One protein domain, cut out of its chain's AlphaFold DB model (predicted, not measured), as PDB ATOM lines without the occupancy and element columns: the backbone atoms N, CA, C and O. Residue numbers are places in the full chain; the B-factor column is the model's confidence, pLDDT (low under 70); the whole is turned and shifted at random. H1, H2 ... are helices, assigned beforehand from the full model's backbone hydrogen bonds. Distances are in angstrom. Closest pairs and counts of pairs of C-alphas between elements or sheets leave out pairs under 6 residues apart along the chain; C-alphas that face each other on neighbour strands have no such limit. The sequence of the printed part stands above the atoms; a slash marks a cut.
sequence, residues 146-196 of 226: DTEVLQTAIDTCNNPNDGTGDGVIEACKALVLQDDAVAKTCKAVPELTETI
ATOM      1  N   ASP A 146      29.819 -29.161 -39.848       94.06
ATOM      2  CA  ASP A 146      28.719 -28.650 -40.662       94.06
ATOM      3  C   ASP A 146      27.431 -28.684 -39.826       94.06
ATOM      4  O   ASP A 146      27.013 -29.735 -39.329       94.06
ATOM      5  N   THR A 147      26.828 -27.516 -39.622       93.94
ATOM      6  CA  THR A 147      25.704 -27.367 -38.698       93.94
ATOM      7  C   THR A 147      24.423 -28.013 -39.210       93.94
ATOM      8  O   THR A 147      23.608 -28.427 -38.392       93.94
ATOM      9  N   GLU A 148      24.234 -28.136 -40.527       95.56
ATOM     10  CA  GLU A 148      23.062 -28.817 -41.092       95.56
ATOM     11  C   GLU A 148      23.168 -30.329 -40.875       95.56
ATOM     12  O   GLU A 148      22.203 -30.978 -40.455       95.56
ATOM     13  N   VAL A 149      24.366 -30.884 -41.079       94.75
ATOM     14  CA  VAL A 149      24.649 -32.300 -40.801       94.75
ATOM     15  C   VAL A 149      24.503 -32.596 -39.312       94.75
ATOM     16  O   VAL A 149      23.817 -33.551 -38.942       94.75
ATOM     17  N   LEU A 150      25.100 -31.765 -38.449       93.62
ATOM     18  CA  LEU A 150      25.019 -31.942 -37.000       93.62
ATOM     19  C   LEU A 150      23.570 -31.869 -36.503       93.62
ATOM     20  O   LEU A 150      23.155 -32.724 -35.723       93.62
ATOM     21  N   GLN A 151      22.786 -30.900 -36.986       94.25
ATOM     22  CA  GLN A 151      21.372 -30.782 -36.623       94.25
ATOM     23  C   GLN A 151      20.578 -32.017 -37.070       94.25
ATOM     24  O   GLN A 151      19.825 -32.586 -36.285       94.25
ATOM     25  N   THR A 152      20.814 -32.494 -38.295       95.06
ATOM     26  CA  THR A 152      20.171 -33.716 -38.801       95.06
ATOM     27  C   THR A 152      20.503 -34.925 -37.927       95.06
ATOM     28  O   THR A 152      19.613 -35.715 -37.610       95.06
ATOM     29  N   ALA A 153      21.760 -35.078 -37.505       93.75
ATOM     30  CA  ALA A 153      22.168 -36.164 -36.619       93.75
ATOM     31  C   ALA A 153      21.476 -36.073 -35.249       93.75
ATOM     32  O   ALA A 153      20.940 -37.071 -34.774       93.75
ATOM     33  N   ILE A 154      21.417 -34.881 -34.648       91.81
ATOM     34  CA  ILE A 154      20.723 -34.647 -33.371       91.81
ATOM     35  C   ILE A 154      19.242 -35.042 -33.455       91.81
ATOM     36  O   ILE A 154      18.723 -35.695 -32.547       91.81
ATOM     37  N   ASP A 155      18.573 -34.675 -34.548       92.00
ATOM     38  CA  ASP A 155      17.135 -34.891 -34.712       92.00
ATOM     39  C   ASP A 155      16.777 -36.340 -35.067       92.00
ATOM     40  O   ASP A 155      15.671 -36.789 -34.761       92.00
ATOM     41  N   THR A 156      17.683 -37.071 -35.729       92.81
ATOM     42  CA  THR A 156      17.367 -38.380 -36.333       92.81
ATOM     43  C   THR A 156      18.117 -39.566 -35.735       92.81
ATOM     44  O   THR A 156      17.707 -40.703 -35.964       92.81
ATOM     45  N   CYS A 157      19.176 -39.342 -34.954       93.38
ATOM     46  CA  CYS A 157      20.030 -40.398 -34.405       93.38
ATOM     47  C   CYS A 157      19.911 -40.527 -32.885       93.38
ATOM     48  O   CYS A 157      20.907 -40.588 -32.171       93.38
ATOM     49  N   ASN A 158      18.677 -40.549 -32.390       89.44
ATOM     50  CA  ASN A 158      18.353 -40.612 -30.965       89.44
ATOM     51  C   ASN A 158      17.247 -41.641 -30.658       89.44
ATOM     52  O   ASN A 158      16.545 -41.515 -29.653       89.44
ATOM     53  N   ASN A 159      17.048 -42.638 -31.529       90.00
ATOM     54  CA  ASN A 159      15.966 -43.607 -31.390       90.00
ATOM     55  C   ASN A 159      16.368 -44.741 -30.429       90.00
ATOM     56  O   ASN A 159      17.201 -45.572 -30.787       90.00
ATOM     57  N   PRO A 160      15.727 -44.871 -29.252       90.06
ATOM     58  CA  PRO A 160      16.057 -45.916 -28.279       90.06
ATOM     59  C   PRO A 160      15.682 -47.338 -28.730       90.06
ATOM     60  O   PRO A 160      15.959 -48.293 -28.014       90.06
ATOM     61  N   ASN A 161      15.004 -47.495 -29.872       92.31
ATOM     62  CA  ASN A 161      14.567 -48.797 -30.386       92.31
ATOM     63  C   ASN A 161      15.471 -49.347 -31.503       92.31
ATOM     64  O   ASN A 161      15.134 -50.365 -32.108       92.31
ATOM     65  N   ASP A 162      16.573 -48.667 -31.817       92.38
ATOM     66  CA  ASP A 162      17.591 -49.147 -32.747       92.38
ATOM     67  C   ASP A 162      19.001 -48.778 -32.261       92.38
ATOM     68  O   ASP A 162      19.177 -48.189 -31.195       92.38
ATOM     69  N   GLY A 163      20.018 -49.128 -33.055       91.19
ATOM     70  CA  GLY A 163      21.416 -48.916 -32.687       91.19
ATOM     71  C   GLY A 163      21.801 -47.455 -32.423       91.19
ATOM     72  O   GLY A 163      22.815 -47.225 -31.773       91.19
ATOM     73  N   THR A 164      21.016 -46.464 -32.869       91.38
ATOM     74  CA  THR A 164      21.292 -45.051 -32.557       91.38
ATOM     75  C   THR A 164      21.092 -44.736 -31.075       91.38
ATOM     76  O   THR A 164      21.816 -43.902 -30.536       91.38
ATOM     77  N   GLY A 165      20.186 -45.438 -30.389       87.06
ATOM     78  CA  GLY A 165      19.994 -45.323 -28.941       87.06
ATOM     79  C   GLY A 165      21.089 -45.996 -28.111       87.06
ATOM     80  O   GLY A 165      21.370 -45.550 -27.002       87.06
ATOM     81  N   ASP A 166      21.735 -47.019 -28.670       88.25
ATOM     82  CA  ASP A 166      22.813 -47.781 -28.024       88.25
ATOM     83  C   ASP A 166      24.216 -47.207 -28.318       88.25
ATOM     84  O   ASP A 166      25.228 -47.797 -27.941       88.25
ATOM     85  N   GLY A 167      24.296 -46.066 -29.016       85.12
ATOM     86  CA  GLY A 167      25.565 -45.424 -29.374       85.12
ATOM     87  C   GLY A 167      26.315 -46.087 -30.536       85.12
ATOM     88  O   GLY A 167      27.507 -45.839 -30.715       85.12
ATOM     89  N   VAL A 168      25.648 -46.914 -31.349       90.94
ATOM     90  CA  VAL A 168      26.235 -47.521 -32.555       90.94
ATOM     91  C   VAL A 168      26.292 -46.476 -33.669       90.94
ATOM     92  O   VAL A 168      25.277 -46.142 -34.284       90.94
ATOM     93  N   ILE A 169      27.487 -45.959 -33.954       88.06
ATOM     94  CA  ILE A 169      27.674 -44.819 -34.864       88.06
ATOM     95  C   ILE A 169      27.212 -45.156 -36.295       88.06
ATOM     96  O   ILE A 169      26.590 -44.328 -36.958       88.06
ATOM     97  N   GLU A 170      27.406 -46.394 -36.754       91.31
ATOM     98  CA  GLU A 170      26.991 -46.897 -38.076       91.31
ATOM     99  C   GLU A 170      25.464 -46.867 -38.290       91.31
ATOM    100  O   GLU A 170      24.968 -46.904 -39.432       91.31
ATOM    101  N   ALA A 171      24.695 -46.845 -37.198       93.38
ATOM    102  CA  ALA A 171      23.243 -46.756 -37.250       93.38
ATOM    103  C   ALA A 171      22.782 -45.342 -37.638       93.38
ATOM    104  O   ALA A 171      21.754 -45.201 -38.304       93.38
ATOM    105  N   CYS A 172      23.565 -44.308 -37.316       94.56
ATOM    106  CA  CYS A 172      23.227 -42.920 -37.604       94.56
ATOM    107  C   CYS A 172      23.473 -42.568 -39.078       94.56
ATOM    108  O   CYS A 172      24.582 -42.244 -39.492       94.56
ATOM    109  N   LYS A 173      22.414 -42.599 -39.897       93.19
ATOM    110  CA  LYS A 173      22.513 -42.370 -41.354       93.19
ATOM    111  C   LYS A 173      22.830 -40.932 -41.759       93.19
ATOM    112  O   LYS A 173      23.176 -40.707 -42.915       93.19
ATOM    113  N   ALA A 174      22.739 -39.986 -40.827       93.44
ATOM    114  CA  ALA A 174      23.198 -38.619 -41.039       93.44
ATOM    115  C   ALA A 174      24.735 -38.518 -41.112       93.44
ATOM    116  O   ALA A 174      25.255 -37.540 -41.647       93.44
ATOM    117  N   LEU A 175      25.464 -39.514 -40.590       92.56
ATOM    118  CA  LEU A 175      26.921 -39.504 -40.506       92.56
ATOM    119  C   LEU A 175      27.547 -40.407 -41.567       92.56
ATOM    120  O   LEU A 175      27.108 -41.531 -41.806       92.56
ATOM    121  N   VAL A 176      28.627 -39.916 -42.170       90.81
ATOM    122  CA  VAL A 176      29.499 -40.716 -43.030       90.81
ATOM    123  C   VAL A 176      30.739 -41.073 -42.229       90.81
ATOM    124  O   VAL A 176      31.531 -40.202 -41.875       90.81
ATOM    125  N   LEU A 177      30.897 -42.361 -41.935       90.19
ATOM    126  CA  LEU A 177      32.060 -42.861 -41.218       90.19
ATOM    127  C   LEU A 177      33.296 -42.837 -42.110       90.19
ATOM    128  O   LEU A 177      33.284 -43.330 -43.241       90.19
ATOM    129  N   GLN A 178      34.369 -42.276 -41.568       90.75
ATOM    130  CA  GLN A 178      35.689 -42.336 -42.165       90.75
ATOM    131  C   GLN A 178      36.450 -43.526 -41.586       90.75
ATOM    132  O   GLN A 178      36.360 -43.806 -40.395       90.75
ATOM    133  N   ASP A 179      37.223 -44.202 -42.430       93.12
ATOM    134  CA  ASP A 179      38.116 -45.271 -41.994       93.12
ATOM    135  C   ASP A 179      39.152 -44.767 -40.971       93.12
ATOM    136  O   ASP A 179      39.749 -43.694 -41.128       93.12
ATOM    137  N   ASP A 180      39.398 -45.577 -39.943       91.62
ATOM    138  CA  ASP A 180      40.321 -45.274 -38.852       91.62
ATOM    139  C   ASP A 180      41.740 -44.963 -39.330       91.62
ATOM    140  O   ASP A 180      42.404 -44.086 -38.771       91.62
ATOM    141  N   ALA A 181      42.243 -45.680 -40.339       94.69
ATOM    142  CA  ALA A 181      43.588 -45.447 -40.850       94.69
ATOM    143  C   ALA A 181      43.672 -44.071 -41.512       94.69
ATOM    144  O   ALA A 181      44.663 -43.370 -41.311       94.69
ATOM    145  N   VAL A 182      42.618 -43.652 -42.222       95.00
ATOM    146  CA  VAL A 182      42.516 -42.305 -42.802       95.00
ATOM    147  C   VAL A 182      42.401 -41.255 -41.696       95.00
ATOM    148  O   VAL A 182      43.150 -40.278 -41.715       95.00
ATOM    149  N   ALA A 183      41.540 -41.457 -40.694       90.56
ATOM    150  CA  ALA A 183      41.389 -40.530 -39.566       90.56
ATOM    151  C   ALA A 183      42.714 -40.305 -38.818       90.56
ATOM    152  O   ALA A 183      43.089 -39.164 -38.556       90.56
ATOM    153  N   LYS A 184      43.491 -41.370 -38.586       92.94
ATOM    154  CA  LYS A 184      44.816 -41.313 -37.934       92.94
ATOM    155  C   LYS A 184      45.880 -40.552 -38.735       92.94
ATOM    156  O   LYS A 184      46.936 -40.227 -38.181       92.94
ATOM    157  N   THR A 185      45.639 -40.260 -40.017       93.94
ATOM    158  CA  THR A 185      46.529 -39.392 -40.810       93.94
ATOM    159  C   THR A 185      46.320 -37.905 -40.530       93.94
ATOM    160  O   THR A 185      47.242 -37.118 -40.745       93.94
ATOM    161  N   CYS A 186      45.152 -37.516 -40.008       89.75
ATOM    162  CA  CYS A 186      44.858 -36.140 -39.635       89.75
ATOM    163  C   CYS A 186      45.581 -35.798 -38.329       89.75
ATOM    164  O   CYS A 186      45.116 -36.116 -37.236       89.75
ATOM    165  N   LYS A 187      46.748 -35.162 -38.444       89.31
ATOM    166  CA  LYS A 187      47.553 -34.721 -37.303       89.31
ATOM    167  C   LYS A 187      47.657 -33.206 -37.296       89.31
ATOM    168  O   LYS A 187      47.948 -32.605 -38.328       89.31
ATOM    169  N   ALA A 188      47.462 -32.608 -36.125       85.88
ATOM    170  CA  ALA A 188      47.803 -31.210 -35.921       85.88
ATOM    171  C   ALA A 188      49.312 -31.020 -36.122       85.88
ATOM    172  O   ALA A 188      50.123 -31.847 -35.690       85.88
ATOM    173  N   VAL A 189      49.687 -29.938 -36.799       86.00
ATOM    174  CA  VAL A 189      51.090 -29.531 -36.908       86.00
ATOM    175  C   VAL A 189      51.462 -28.840 -35.595       86.00
ATOM    176  O   VAL A 189      50.702 -27.979 -35.156       86.00
ATOM    177  N   PRO A 190      52.589 -29.190 -34.951       85.31
ATOM    178  CA  PRO A 190      53.041 -28.476 -33.764       85.31
ATOM    179  C   PRO A 190      53.192 -26.979 -34.052       85.31
ATOM    180  O   PRO A 190      53.936 -26.593 -34.954       85.31
ATOM    181  N   GLU A 191      52.491 -26.142 -33.289       86.88
ATOM    182  CA  GLU A 191      52.578 -24.680 -33.417       86.88
ATOM    183  C   GLU A 191      53.773 -24.100 -32.645       86.88
ATOM    184  O   GLU A 191      54.271 -23.024 -32.971       86.88
ATOM    185  N   LEU A 192      54.265 -24.834 -31.641       84.69
ATOM    186  CA  LEU A 192      55.389 -24.453 -30.791       84.69
ATOM    187  C   LEU A 192      56.591 -25.367 -31.042       84.69
ATOM    188  O   LEU A 192      56.460 -26.584 -31.179       84.69
ATOM    189  N   THR A 193      57.784 -24.770 -31.091       86.25
ATOM    190  CA  THR A 193      59.050 -25.509 -31.217       86.25
ATOM    191  C   THR A 193      59.641 -25.753 -29.831       86.25
ATOM    192  O   THR A 193      60.438 -24.957 -29.341       86.25
ATOM    193  N   GLU A 194      59.263 -26.862 -29.198       84.31
ATOM    194  CA  GLU A 194      59.816 -27.299 -27.913       84.31
ATOM    195  C   GLU A 194      60.020 -28.823 -27.866       84.31
ATOM    196  O   GLU A 194      59.503 -29.576 -28.694       84.31
ATOM    197  N   THR A 195      60.824 -29.290 -26.908       85.94
ATOM    198  CA  THR A 195      61.072 -30.728 -26.738       85.94
ATOM    199  C   THR A 195      59.931 -31.344 -25.933       85.94
ATOM    200  O   THR A 195      59.827 -31.115 -24.734       85.94
ATOM    201  N   ILE A 196      59.095 -32.139 -26.600       86.06
ATOM    202  CA  ILE A 196      57.910 -32.793 -26.011       86.06
ATOM    203  C   ILE A 196      58.040 -34.316 -25.884       86.06
ATOM    204  O   ILE A 196      57.119 -34.983 -25.425       86.06
TER     205      ILE A 196
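AT A GLANCE: This is residues 146 to 196 of the 226 residues of the protein "DUF1996 domain-containing protein" of Thanatephorus cucumeris (strain AG1-IB / isolate 7/3/14) (UniProt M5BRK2). There is little regular structure here: a small body, in which helix H1 leads into a loop that folds back towards it, and a long tail, residues 178 to 196, that sticks out and makes much of the length. The short helix H2 lies in that tail. You have 51 printed residues with two named helices, H1 then H2, and no named strand; the class is all helix, though the named elements hold only 14 residues. The whole is extended, with a radius of gyration of the C-alphas of 16.3 A and spans of 50 by 23 by 17 A.

HOW THE PARTS SIT: Start at H1, residues 147 to 156, where every O i to N i+4 pair is within hydrogen-bond range. A long link of 23 residues, 157 to 179, takes you to H2, residues 180 to 183, which is too short for such a pair; its one O i to N i+3 pair is within range. H1 and H2 are apart.

IN THESE COORDINATES: Find C-alpha 147 at (25.704, -27.367, -38.698); from there H1 runs 14.0 A to C-alpha 156. H2 runs 4.9 A, ending at C-alpha 183, (41.389, -40.530, -39.566).

THE WHOLE: The C-alphas of Asn 161 and Thr 193 are the two farthest apart, 50.2 A. The printed part has no cut, and no printed residue is under 70 in pLDDT.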